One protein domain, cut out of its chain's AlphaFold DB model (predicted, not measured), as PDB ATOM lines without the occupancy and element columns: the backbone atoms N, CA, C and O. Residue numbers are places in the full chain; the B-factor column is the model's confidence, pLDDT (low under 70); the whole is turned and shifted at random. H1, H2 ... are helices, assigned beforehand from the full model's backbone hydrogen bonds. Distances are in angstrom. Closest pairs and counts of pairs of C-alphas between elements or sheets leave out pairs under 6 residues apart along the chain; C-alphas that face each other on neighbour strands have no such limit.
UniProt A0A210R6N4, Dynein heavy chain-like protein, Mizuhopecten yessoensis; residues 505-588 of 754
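This is residues 505 to 588 of the 754 residues of the protein "Dynein heavy chain-like protein" of Mizuhopecten yessoensis (UniProt A0A210R6N4). Two small pairs of short helices, H1 with H2 and H3 with H4, lie toward opposite ends of the longest axis, with loops running through the space between them. Residues 505 to 516 and residues 538 to 561 have no named element, and residues 540 to 545 of the second stretch stick out. The printed part has 84 residues, with four named helices in the order H1, H2, H3, H4 and no named strand; its class is all helix, though the helices hold just 34 of the 84 residues. The whole is compact, with a radius of gyration of the C-alphas of 13.5 A and spans of 38 by 29 by 21 A.

H2, residues 529 to 537, touches H1, residues 517 to 524. Their closest C-alphas, those of Pro 518 and Ala 532, are 5.2 A apart. They form a helical hairpin, running opposite ways at a steep tilt of 43 degrees. H4, residues 577 to 585, touches H3, residues 562 to 569, with the closest C-alphas, those of Leu 566 and Tyr 579, 7.4 A apart. These two run opposite ways at a steep tilt of 52 degrees. H1 and H2 are each apart from H3 and H4. In H1, H2, H3 and H4 every O i to N i+4 pair is within hydrogen-bond range. Residues 505 to 506 make a short antiparallel pairing with residues 513 to 514.

H2 is 12.0 A long and H4 12.3 A; H1 is 10.5 A and H3 10.2 A. H1 begins at C-alpha 517 (-104.630, -33.516, 187.133), and H4 ends at C-alpha 585 (-120.962, -44.124, 179.015).

The two C-alphas farthest apart, those of Glu 531 and Gln 577, are 37.8 A apart. The printed part has no cut. The link from H2 to H3 is long, with 24 residues. Confidence is under 70 at residues 538 to 548, 559 and 588; the mean pLDDT of the printed part is 80.4.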
ATOM      1  N   ARG A 505    -110.447 -41.555 181.485       80.25
ATOM      2  CA  ARG A 505    -111.730 -41.831 180.833       80.25
ATOM      3  C   ARG A 505    -111.721 -41.238 179.431       80.25
ATOM      4  O   ARG A 505    -111.265 -40.110 179.260       80.25
ATOM      5  N   LYS A 506    -112.262 -41.958 178.450       86.25
ATOM      6  CA  LYS A 506    -112.566 -41.388 177.131       86.25
ATOM      7  C   LYS A 506    -113.866 -40.600 177.214       86.25
ATOM      8  O   LYS A 506    -114.826 -41.064 177.830       86.25
ATOM      9  N   CYS A 507    -113.904 -39.407 176.630       87.12
ATOM     10  CA  CYS A 507    -115.173 -38.719 176.431       87.12
ATOM     11  C   CYS A 507    -116.008 -39.514 175.414       87.12
ATOM     12  O   CYS A 507    -115.490 -39.814 174.343       87.12
ATOM     13  N   PRO A 508    -117.282 -39.835 175.689       88.31
ATOM     14  CA  PRO A 508    -118.116 -40.593 174.754       88.31
ATOM     15  C   PRO A 508    -118.548 -39.783 173.524       88.31
ATOM     16  O   PRO A 508    -119.172 -40.345 172.635       88.31
ATOM     17  N   VAL A 509    -118.274 -38.472 173.488       89.94
ATOM     18  CA  VAL A 509    -118.665 -37.583 172.383       89.94
ATOM     19  C   VAL A 509    -117.493 -37.300 171.441       89.94
ATOM     20  O   VAL A 509    -117.675 -37.324 170.231       89.94
ATOM     21  N   CYS A 510    -116.285 -37.043 171.964       89.31
ATOM     22  CA  CYS A 510    -115.105 -36.733 171.138       89.31
ATOM     23  C   CYS A 510    -113.915 -37.684 171.313       89.31
ATOM     24  O   CYS A 510    -112.835 -37.397 170.803       89.31
ATOM     25  N   GLU A 511    -114.069 -38.753 172.097       87.44
ATOM     26  CA  GLU A 511    -113.063 -39.799 172.358       87.44
ATOM     27  C   GLU A 511    -111.735 -39.342 172.984       87.44
ATOM     28  O   GLU A 511    -110.867 -40.168 173.286       87.44
ATOM     29  N   LYS A 512    -111.576 -38.044 173.271       84.00
ATOM     30  CA  LYS A 512    -110.397 -37.508 173.957       84.00
ATOM     31  C   LYS A 512    -110.262 -38.115 175.355       84.00
ATOM     32  O   LYS A 512    -111.250 -38.389 176.041       84.00
ATOM     33  N   MET A 513    -109.015 -38.323 175.771       81.44
ATOM     34  CA  MET A 513    -108.656 -38.918 177.058       81.44
ATOM     35  C   MET A 513    -108.604 -37.845 178.147       81.44
ATOM     36  O   MET A 513    -107.854 -36.875 178.025       81.44
ATOM     37  N   PHE A 514    -109.366 -38.051 179.221       79.44
ATOM     38  CA  PHE A 514    -109.481 -37.135 180.350       79.44
ATOM     39  C   PHE A 514    -109.097 -37.800 181.662       79.44
ATOM     40  O   PHE A 514    -109.544 -38.906 181.971       79.44
ATOM     41  N   SER A 515    -108.316 -37.094 182.472       80.12
ATOM     42  CA  SER A 515    -107.988 -37.507 183.835       80.12
ATOM     43  C   SER A 515    -108.012 -36.315 184.787       80.12
ATOM     44  O   SER A 515    -107.984 -35.164 184.370       80.12
ATOM     45  N   ASN A 516    -108.083 -36.580 186.089       81.06
ATOM     46  CA  ASN A 516    -107.965 -35.533 187.099       81.06
ATOM     47  C   ASN A 516    -106.477 -35.212 187.332       81.06
ATOM     48  O   ASN A 516    -105.752 -36.118 187.743       81.06
ATOM     49  N   VAL A 517    -106.047 -33.957 187.114       78.94
ATOM     50  CA  VAL A 517    -104.630 -33.516 187.133       78.94
ATOM     51  C   VAL A 517    -103.803 -34.133 188.270       78.94
ATOM     52  O   VAL A 517    -102.872 -34.878 187.969       78.94
ATOM     53  N   PRO A 518    -104.147 -33.952 189.566       80.88
ATOM     54  CA  PRO A 518    -103.303 -34.446 190.654       80.88
ATOM     55  C   PRO A 518    -103.220 -35.974 190.654       80.88
ATOM     56  O   PRO A 518    -102.208 -36.561 191.009       80.88
ATOM     57  N   ARG A 519    -104.289 -36.654 190.225       81.50
ATOM     58  CA  ARG A 519    -104.323 -38.117 190.165       81.50
ATOM     59  C   ARG A 519    -103.512 -38.654 188.989       81.50
ATOM     60  O   ARG A 519    -102.848 -39.673 189.144       81.50
ATOM     61  N   HIS A 520    -103.579 -37.981 187.844       85.06
ATOM     62  CA  HIS A 520    -102.814 -38.312 186.650       85.06
ATOM     63  C   HIS A 520    -101.309 -38.208 186.911       85.06
ATOM     64  O   HIS A 520    -100.587 -39.173 186.663       85.06
ATOM     65  N   LEU A 521    -100.871 -37.091 187.505       85.50
ATOM     66  CA  LEU A 521     -99.474 -36.848 187.872       85.50
ATOM     67  C   LEU A 521     -98.917 -37.955 188.779       85.50
ATOM     68  O   LEU A 521     -97.861 -38.511 188.501       85.50
ATOM     69  N   ARG A 522     -99.674 -38.384 189.792       88.38
ATOM     70  CA  ARG A 522     -99.238 -39.484 190.669       88.38
ATOM     71  C   ARG A 522     -99.216 -40.849 189.992       88.38
ATOM     72  O   ARG A 522     -98.342 -41.668 190.243       88.38
ATOM     73  N   GLN A 523    -100.215 -41.151 189.163       83.38
ATOM     74  CA  GLN A 523    -100.364 -42.499 188.608       83.38
ATOM     75  C   GLN A 523     -99.449 -42.752 187.409       83.38
ATOM     76  O   GLN A 523     -98.847 -43.829 187.330       83.38
ATOM     77  N   ILE A 524     -99.376 -41.779 186.498       85.06
ATOM     78  CA  ILE A 524     -98.643 -41.872 185.232       85.06
ATOM     79  C   ILE A 524     -97.219 -41.351 185.398       85.06
ATOM     80  O   ILE A 524     -96.288 -42.048 185.018       85.06
ATOM     81  N   HIS A 525     -97.049 -40.191 186.036       88.81
ATOM     82  CA  HIS A 525     -95.738 -39.552 186.204       88.81
ATOM     83  C   HIS A 525     -95.052 -39.876 187.534       88.81
ATOM     84  O   HIS A 525     -93.965 -39.375 187.786       88.81
ATOM     85  N   LYS A 526     -95.665 -40.723 188.376       90.69
ATOM     86  CA  LYS A 526     -95.115 -41.178 189.668       90.69
ATOM     87  C   LYS A 526     -94.709 -40.049 190.625       90.69
ATOM     88  O   LYS A 526     -93.914 -40.286 191.523       90.69
ATOM     89  N   MET A 527     -95.297 -38.862 190.470       91.94
ATOM     90  CA  MET A 527     -95.053 -37.734 191.373       91.94
ATOM     91  C   MET A 527     -95.598 -38.036 192.771       91.94
ATOM     92  O   MET A 527     -96.604 -38.743 192.912       91.94
ATOM     93  N   THR A 528     -94.969 -37.476 193.800       91.00
ATOM     94  CA  THR A 528     -95.479 -37.537 195.177       91.00
ATOM     95  C   THR A 528     -96.754 -36.695 195.341       91.00
ATOM     96  O   THR A 528     -97.121 -35.903 194.467       91.00
ATOM     97  N   ASP A 529     -97.480 -36.868 196.453       86.75
ATOM     98  CA  ASP A 529     -98.676 -36.058 196.737       86.75
ATOM     99  C   ASP A 529     -98.351 -34.557 196.812       86.75
ATOM    100  O   ASP A 529     -99.116 -33.735 196.297       86.75
ATOM    101  N   GLU A 530     -97.195 -34.208 197.376       88.25
ATOM    102  CA  GLU A 530     -96.719 -32.831 197.491       88.25
ATOM    103  C   GLU A 530     -96.282 -32.256 196.143       88.25
ATOM    104  O   GLU A 530     -96.703 -31.155 195.787       88.25
ATOM    105  N   GLU A 531     -95.521 -33.011 195.348       88.69
ATOM    106  CA  GLU A 531     -95.110 -32.619 193.996       88.69
ATOM    107  C   GLU A 531     -96.316 -32.419 193.075       88.69
ATOM    108  O   GLU A 531     -96.411 -31.408 192.378       88.69
ATOM    109  N   ALA A 532     -97.286 -33.337 193.110       86.31
ATOM    110  CA  ALA A 532     -98.516 -33.220 192.333       86.31
ATOM    111  C   ALA A 532     -99.358 -32.016 192.788       86.31
ATOM    112  O   ALA A 532     -99.937 -31.313 191.956       86.31
ATOM    113  N   ALA A 533     -99.423 -31.745 194.096       83.44
ATOM    114  CA  ALA A 533    -100.098 -30.564 194.623       83.44
ATOM    115  C   ALA A 533     -99.367 -29.268 194.243       83.44
ATOM    116  O   ALA A 533    -100.023 -28.279 193.925       83.44
ATOM    117  N   ASN A 534     -98.035 -29.258 194.242       86.06
ATOM    118  CA  ASN A 534     -97.217 -28.101 193.876       86.06
ATOM    119  C   ASN A 534     -97.284 -27.806 192.376       86.06
ATOM    120  O   ASN A 534     -97.516 -26.654 192.012       86.06
ATOM    121  N   ALA A 535     -97.235 -28.828 191.518       81.75
ATOM    122  CA  ALA A 535     -97.439 -28.691 190.074       81.75
ATOM    123  C   ALA A 535     -98.820 -28.096 189.735       81.75
ATOM    124  O   ALA A 535     -98.963 -27.296 188.813       81.75
ATOM    125  N   VAL A 536     -99.846 -28.432 190.523       79.50
ATOM    126  CA  VAL A 536    -101.196 -27.861 190.379       79.50
ATOM    127  C   VAL A 536    -101.296 -26.464 191.012       79.50
ATOM    128  O   VAL A 536    -101.994 -25.597 190.487       79.50
ATOM    129  N   ARG A 537    -100.601 -26.209 192.131       78.12
ATOM    130  CA  ARG A 537    -100.596 -24.910 192.829       78.12
ATOM    131  C   ARG A 537     -99.834 -23.826 192.070       78.12
ATOM    132  O   ARG A 537    -100.314 -22.697 192.052       78.12
ATOM    133  N   GLY A 538     -98.710 -24.153 191.432       68.25
ATOM    134  CA  GLY A 538     -97.909 -23.202 190.648       68.25
ATOM    135  C   GLY A 538     -98.674 -22.599 189.469       68.25
ATOM    136  O   GLY A 538     -98.339 -21.533 188.975       68.25
ATOM    137  N   ASN A 539     -99.771 -23.241 189.076       65.38
ATOM    138  CA  ASN A 539    -100.511 -22.928 187.866       65.38
ATOM    139  C   ASN A 539    -101.896 -22.287 188.208       65.38
ATOM    140  O   ASN A 539    -102.816 -22.217 187.397       65.38
ATOM    141  N   ARG A 540    -102.029 -21.749 189.445       55.81
ATOM    142  CA  ARG A 540    -103.220 -21.166 190.131       55.81
ATOM    143  C   ARG A 540    -104.015 -20.065 189.403       55.81
ATOM    144  O   ARG A 540    -105.045 -19.646 189.929       55.81
ATOM    145  N   GLN A 541    -103.654 -19.674 188.184       56.34
ATOM    146  CA  GLN A 541    -104.536 -18.902 187.291       56.34
ATOM    147  C   GLN A 541    -105.730 -19.737 186.747       56.34
ATOM    148  O   GLN A 541    -106.577 -19.237 186.011       56.34
ATOM    149  N   TYR A 542    -105.866 -21.001 187.171       51.84
ATOM    150  CA  TYR A 542    -106.891 -21.993 186.794       51.84
ATOM    151  C   TYR A 542    -108.373 -21.584 186.822       51.84
ATOM    152  O   TYR A 542    -109.198 -22.324 186.280       51.84
ATOM    153  N   ARG A 543    -108.774 -20.469 187.446       52.66
ATOM    154  CA  ARG A 543    -110.189 -20.055 187.373       52.66
ATOM    155  C   ARG A 543    -110.573 -19.544 185.981       52.66
ATOM    156  O   ARG A 543    -111.743 -19.661 185.624       52.66
ATOM    157  N   THR A 544    -109.615 -19.058 185.190       52.16
ATOM    158  CA  THR A 544    -109.887 -18.356 183.924       52.16
ATOM    159  C   THR A 544    -109.330 -19.028 182.665       52.16
ATOM    160  O   THR A 544    -109.833 -18.738 181.585       52.16
ATOM    161  N   LEU A 545    -108.377 -19.967 182.747       49.50
ATOM    162  CA  LEU A 545    -107.758 -20.550 181.544       49.50
ATOM    163  C   LEU A 545    -108.398 -21.865 181.056       49.50
ATOM    164  O   LEU A 545    -108.736 -22.777 181.809       49.50
ATOM    165  N   VAL A 546    -108.573 -21.916 179.734       52.81
ATOM    166  CA  VAL A 546    -109.409 -22.845 178.953       52.81
ATOM    167  C   VAL A 546    -108.685 -24.150 178.574       52.81
ATOM    168  O   VAL A 546    -109.319 -25.073 178.064       52.81
ATOM    169  N   ARG A 547    -107.387 -24.301 178.859       55.03
ATOM    170  CA  ARG A 547    -106.622 -25.511 178.513       55.03
ATOM    171  C   ARG A 547    -105.727 -25.951 179.661       55.03
ATOM    172  O   ARG A 547    -104.814 -25.239 180.047       55.03
ATOM    173  N   LEU A 548    -106.037 -27.126 180.207       64.56
ATOM    174  CA  LEU A 548    -105.283 -27.769 181.282       64.56
ATOM    175  C   LEU A 548    -104.633 -29.015 180.691       64.56
ATOM    176  O   LEU A 548    -105.107 -30.145 180.854       64.56
ATOM    177  N   GLU A 549    -103.608 -28.785 179.886       76.12
ATOM    178  CA  GLU A 549    -102.706 -29.854 179.478       76.12
ATOM    179  C   GLU A 549    -101.916 -30.314 180.707       76.12
ATOM    180  O   GLU A 549    -101.803 -29.585 181.699       76.12
ATOM    181  N   CYS A 550    -101.474 -31.568 180.699       81.75
ATOM    182  CA  CYS A 550    -100.614 -32.053 181.766       81.75
ATOM    183  C   CYS A 550     -99.362 -31.153 181.831       81.75
ATOM    184  O   CYS A 550     -98.768 -30.907 180.785       81.75
ATOM    185  N   PRO A 551     -98.947 -30.666 183.016       81.44
ATOM    186  CA  PRO A 551     -97.759 -29.819 183.134       81.44
ATOM    187  C   PRO A 551     -96.450 -30.563 182.830       81.44
ATOM    188  O   PRO A 551     -95.410 -29.928 182.721       81.44
ATOM    189  N   VAL A 552     -96.483 -31.896 182.717       84.06
ATOM    190  CA  VAL A 552     -95.316 -32.687 182.323       84.06
ATOM    191  C   VAL A 552     -95.160 -32.633 180.809       84.06
ATOM    192  O   VAL A 552     -96.062 -33.043 180.069       84.06
ATOM    193  N   GLU A 553     -93.997 -32.160 180.364       79.62
ATOM    194  CA  GLU A 553     -93.634 -32.090 178.953       79.62
ATOM    195  C   GLU A 553     -93.843 -33.455 178.269       79.62
ATOM    196  O   GLU A 553     -93.597 -34.517 178.842       79.62
ATOM    197  N   HIS A 554     -94.369 -33.428 177.042       82.69
ATOM    198  CA  HIS A 554     -94.719 -34.603 176.224       82.69
ATOM    199  C   HIS A 554     -95.942 -35.429 176.662       82.69
ATOM    200  O   HIS A 554     -96.327 -36.364 175.948       82.69
ATOM    201  N   CYS A 555     -96.632 -35.086 177.755       81.88
ATOM    202  CA  CYS A 555     -97.870 -35.771 178.121       81.88
ATOM    203  C   CYS A 555     -99.107 -35.178 177.420       81.88
ATOM    204  O   CYS A 555     -99.646 -34.146 177.810       81.88
ATOM    205  N   LYS A 556     -99.626 -35.890 176.410       78.69
ATOM    206  CA  LYS A 556    -100.799 -35.476 175.606       78.69
ATOM    207  C   LYS A 556    -102.159 -35.664 176.304       78.69
ATOM    208  O   LYS A 556    -103.203 -35.497 175.672       78.69
ATOM    209  N   VAL A 557    -102.188 -36.071 177.576       78.25
ATOM    210  CA  VAL A 557    -103.446 -36.304 178.301       78.25
ATOM    211  C   VAL A 557    -104.055 -34.966 178.706       78.25
ATOM    212  O   VAL A 557    -103.427 -34.167 179.400       78.25
ATOM    213  N   SER A 558    -105.312 -34.733 178.323       72.62
ATOM    214  CA  SER A 558    -106.043 -33.567 178.811       72.62
ATOM    215  C   SER A 558    -106.437 -33.807 180.265       72.62
ATOM    216  O   SER A 558    -107.103 -34.788 180.599       72.62
ATOM    217  N   THR A 559    -106.028 -32.915 181.160       65.31
ATOM    218  CA  THR A 559    -106.242 -33.085 182.606       65.31
ATOM    219  C   THR A 559    -107.503 -32.369 183.110       65.31
ATOM    220  O   THR A 559    -107.665 -32.063 184.293       65.31
ATOM    221  N   VAL A 560    -108.443 -32.108 182.199       70.12
ATOM    222  CA  VAL A 560    -109.741 -31.503 182.507       70.12
ATOM    223  C   VAL A 560    -110.682 -32.568 183.082       70.12
ATOM    224  O   VAL A 560    -110.799 -33.670 182.549       70.12
ATOM    225  N   ARG A 561    -111.406 -32.246 184.166       77.25
ATOM    226  CA  ARG A 561    -112.499 -33.106 184.659       77.25
ATOM    227  C   ARG A 561    -113.522 -33.334 183.540       77.25
ATOM    228  O   ARG A 561    -113.993 -32.358 182.963       77.25
ATOM    229  N   MET A 562    -113.934 -34.588 183.324       83.44
ATOM    230  CA  MET A 562    -114.935 -34.954 182.306       83.44
ATOM    231  C   MET A 562    -116.187 -34.066 182.369       83.44
ATOM    232  O   MET A 562    -116.611 -33.545 181.347       83.44
ATOM    233  N   ASP A 563    -116.708 -33.808 183.574       82.12
ATOM    234  CA  ASP A 563    -117.835 -32.900 183.825       82.12
ATOM    235  C   ASP A 563    -117.674 -31.531 183.138       82.12
ATOM    236  O   ASP A 563    -118.574 -31.051 182.460       82.12
ATOM    237  N   LEU A 564    -116.506 -30.902 183.306       84.12
ATOM    238  CA  LEU A 564    -116.221 -29.578 182.751       84.12
ATOM    239  C   LEU A 564    -116.031 -29.636 181.239       84.12
ATOM    240  O   LEU A 564    -116.401 -28.696 180.543       84.12
ATOM    241  N   HIS A 565    -115.455 -30.728 180.738       86.19
ATOM    242  CA  HIS A 565    -115.286 -30.942 179.309       86.19
ATOM    243  C   HIS A 565    -116.639 -31.092 178.600       86.19
ATOM    244  O   HIS A 565    -116.876 -30.404 177.610       86.19
ATOM    245  N   LEU A 566    -117.549 -31.909 179.144       88.44
ATOM    246  CA  LEU A 566    -118.897 -32.088 178.597       88.44
ATOM    247  C   LEU A 566    -119.668 -30.762 178.559       88.44
ATOM    248  O   LEU A 566    -120.247 -30.424 177.532       88.44
ATOM    249  N   THR A 567    -119.613 -29.967 179.628       88.31
ATOM    250  CA  THR A 567    -120.329 -28.685 179.661       88.31
ATOM    251  C   THR A 567    -119.695 -27.619 178.768       88.31
ATOM    252  O   THR A 567    -120.413 -26.900 178.086       88.31
ATOM    253  N   ARG A 568    -118.361 -27.497 178.731       85.12
ATOM    254  CA  ARG A 568    -117.698 -26.414 177.978       85.12
ATOM    255  C   ARG A 568    -117.504 -26.711 176.496       85.12
ATOM    256  O   ARG A 568    -117.616 -25.799 175.690       85.12
ATOM    257  N   VAL A 569    -117.145 -27.946 176.147       87.44
ATOM    258  CA  VAL A 569    -116.812 -28.319 174.760       87.44
ATOM    259  C   VAL A 569    -118.033 -28.846 174.024       87.44
ATOM    260  O   VAL A 569    -118.194 -28.561 172.844       87.44
ATOM    261  N   HIS A 570    -118.896 -29.589 174.717       91.31
ATOM    262  CA  HIS A 570    -120.089 -30.183 174.116       91.31
ATOM    263  C   HIS A 570    -121.383 -29.441 174.465       91.31
ATOM    264  O   HIS A 570    -122.438 -29.837 173.986       91.31
ATOM    265  N   GLY A 571    -121.325 -28.385 175.288       90.50
ATOM    266  CA  GLY A 571    -122.513 -27.625 175.687       90.50
ATOM    267  C   GLY A 571    -123.516 -28.439 176.511       90.50
ATOM    268  O   GLY A 571    -124.666 -28.035 176.635       90.50
ATOM    269  N   ILE A 572    -123.112 -29.590 177.060       93.94
ATOM    270  CA  ILE A 572    -124.022 -30.485 177.779       93.94
ATOM    271  C   ILE A 572    -124.252 -29.933 179.190       93.94
ATOM    272  O   ILE A 572    -123.341 -29.912 180.033       93.94
ATOM    273  N   GLU A 573    -125.480 -29.489 179.450       90.94
ATOM    274  CA  GLU A 573    -125.873 -28.894 180.724       90.94
ATOM    275  C   GLU A 573    -125.740 -29.874 181.890       90.94
ATOM    276  O   GLU A 573    -126.169 -31.030 181.848       90.94
ATOM    277  N   ARG A 574    -125.147 -29.394 182.983       89.12
ATOM    278  CA  ARG A 574    -124.895 -30.221 184.159       89.12
ATOM    279  C   ARG A 574    -126.211 -30.583 184.847       89.12
ATOM    280  O   ARG A 574    -126.924 -29.701 185.310       89.12
ATOM    281  N   GLY A 575    -126.482 -31.881 184.978       86.69
ATOM    282  CA  GLY A 575    -127.716 -32.399 185.582       86.69
ATOM    283  C   GLY A 575    -128.818 -32.754 184.579       86.69
ATOM    284  O   GLY A 575    -129.820 -33.330 184.991       86.69
ATOM    285  N   GLY A 576    -128.625 -32.482 183.282       90.38
ATOM    286  CA  GLY A 576    -129.513 -32.969 182.225       90.38
ATOM    287  C   GLY A 576    -129.399 -34.483 181.992       90.38
ATOM    288  O   GLY A 576    -128.422 -35.125 182.392       90.38
ATOM    289  N   GLN A 577    -130.385 -35.064 181.303       89.50
ATOM    290  CA  GLN A 577    -130.392 -36.492 180.958       89.50
ATOM    291  C   GLN A 577    -129.188 -36.872 180.079       89.50
ATOM    292  O   GLN A 577    -128.518 -37.870 180.349       89.50
ATOM    293  N   ASP A 578    -128.834 -36.024 179.111       87.44
ATOM    294  CA  ASP A 578    -127.672 -36.225 178.234       87.44
ATOM    295  C   ASP A 578    -126.348 -36.203 179.003       87.44
ATOM    296  O   ASP A 578    -125.429 -36.970 178.708       87.44
ATOM    297  N   TYR A 579    -126.262 -35.379 180.050       91.88
ATOM    298  CA  TYR A 579    -125.112 -35.350 180.949       91.88
ATOM    299  C   TYR A 579    -124.971 -36.665 181.716       91.88
ATOM    300  O   TYR A 579    -123.878 -37.233 181.780       91.88
ATOM    301  N   ALA A 580    -126.070 -37.168 182.282       84.44
ATOM    302  CA  ALA A 580    -126.075 -38.434 183.008       84.44
ATOM    303  C   ALA A 580    -125.688 -39.606 182.092       84.44
ATOM    304  O   ALA A 580    -124.839 -40.419 182.464       84.44
ATOM    305  N   LEU A 581    -126.231 -39.644 180.870       87.19
ATOM    306  CA  LEU A 581    -125.903 -40.652 179.862       87.19
ATOM    307  C   LEU A 581    -124.435 -40.580 179.428       87.19
ATOM    308  O   LEU A 581    -123.763 -41.610 179.370       87.19
ATOM    309  N   ALA A 582    -123.904 -39.383 179.172       87.06
ATOM    310  CA  ALA A 582    -122.503 -39.206 178.805       87.06
ATOM    311  C   ALA A 582    -121.558 -39.639 179.939       87.06
ATOM    312  O   ALA A 582    -120.579 -40.349 179.708       87.06
ATOM    313  N   ILE A 583    -121.857 -39.283 181.190       86.38
ATOM    314  CA  ILE A 583    -121.054 -39.731 182.332       86.38
ATOM    315  C   ILE A 583    -121.140 -41.251 182.507       86.38
ATOM    316  O   ILE A 583    -120.102 -41.871 182.726       86.38
ATOM    317  N   ALA A 584    -122.325 -41.853 182.366       81.88
ATOM    318  CA  ALA A 584    -122.513 -43.300 182.467       81.88
ATOM    319  C   ALA A 584    -121.753 -44.068 181.372       81.88
ATOM    320  O   ALA A 584    -121.120 -45.078 181.666       81.88
ATOM    321  N   ARG A 585    -121.744 -43.558 180.132       82.12
ATOM    322  CA  ARG A 585    -120.962 -44.124 179.015       82.12
ATOM    323  C   ARG A 585    -119.453 -43.933 179.182       82.12
ATOM    324  O   ARG A 585    -118.677 -44.750 178.704       82.12
ATOM    325  N   ALA A 586    -119.027 -42.874 179.871       78.69
ATOM    326  CA  ALA A 586    -117.620 -42.631 180.190       78.69
ATOM    327  C   ALA A 586    -117.086 -43.530 181.325       78.69
ATOM    328  O   ALA A 586    -115.879 -43.531 181.593       78.69
ATOM    329  N   VAL A 587    -117.961 -44.243 182.046       74.25
ATOM    330  CA  VAL A 587    -117.558 -45.254 183.028       74.25
ATOM    331  C   VAL A 587    -117.179 -46.526 182.262       74.25
ATOM    332  O   VAL A 587    -117.994 -47.005 181.479       74.25
ATOM    333  N   PRO A 588    -115.972 -47.091 182.471       67.31
ATOM    334  CA  PRO A 588    -115.599 -48.368 181.868       67.31
ATOM    335  C   PRO A 588    -116.686 -49.422 182.112       67.31
ATOM    336  O   PRO A 588    -117.195 -49.509 183.231       67.31
TER     337      PRO A 588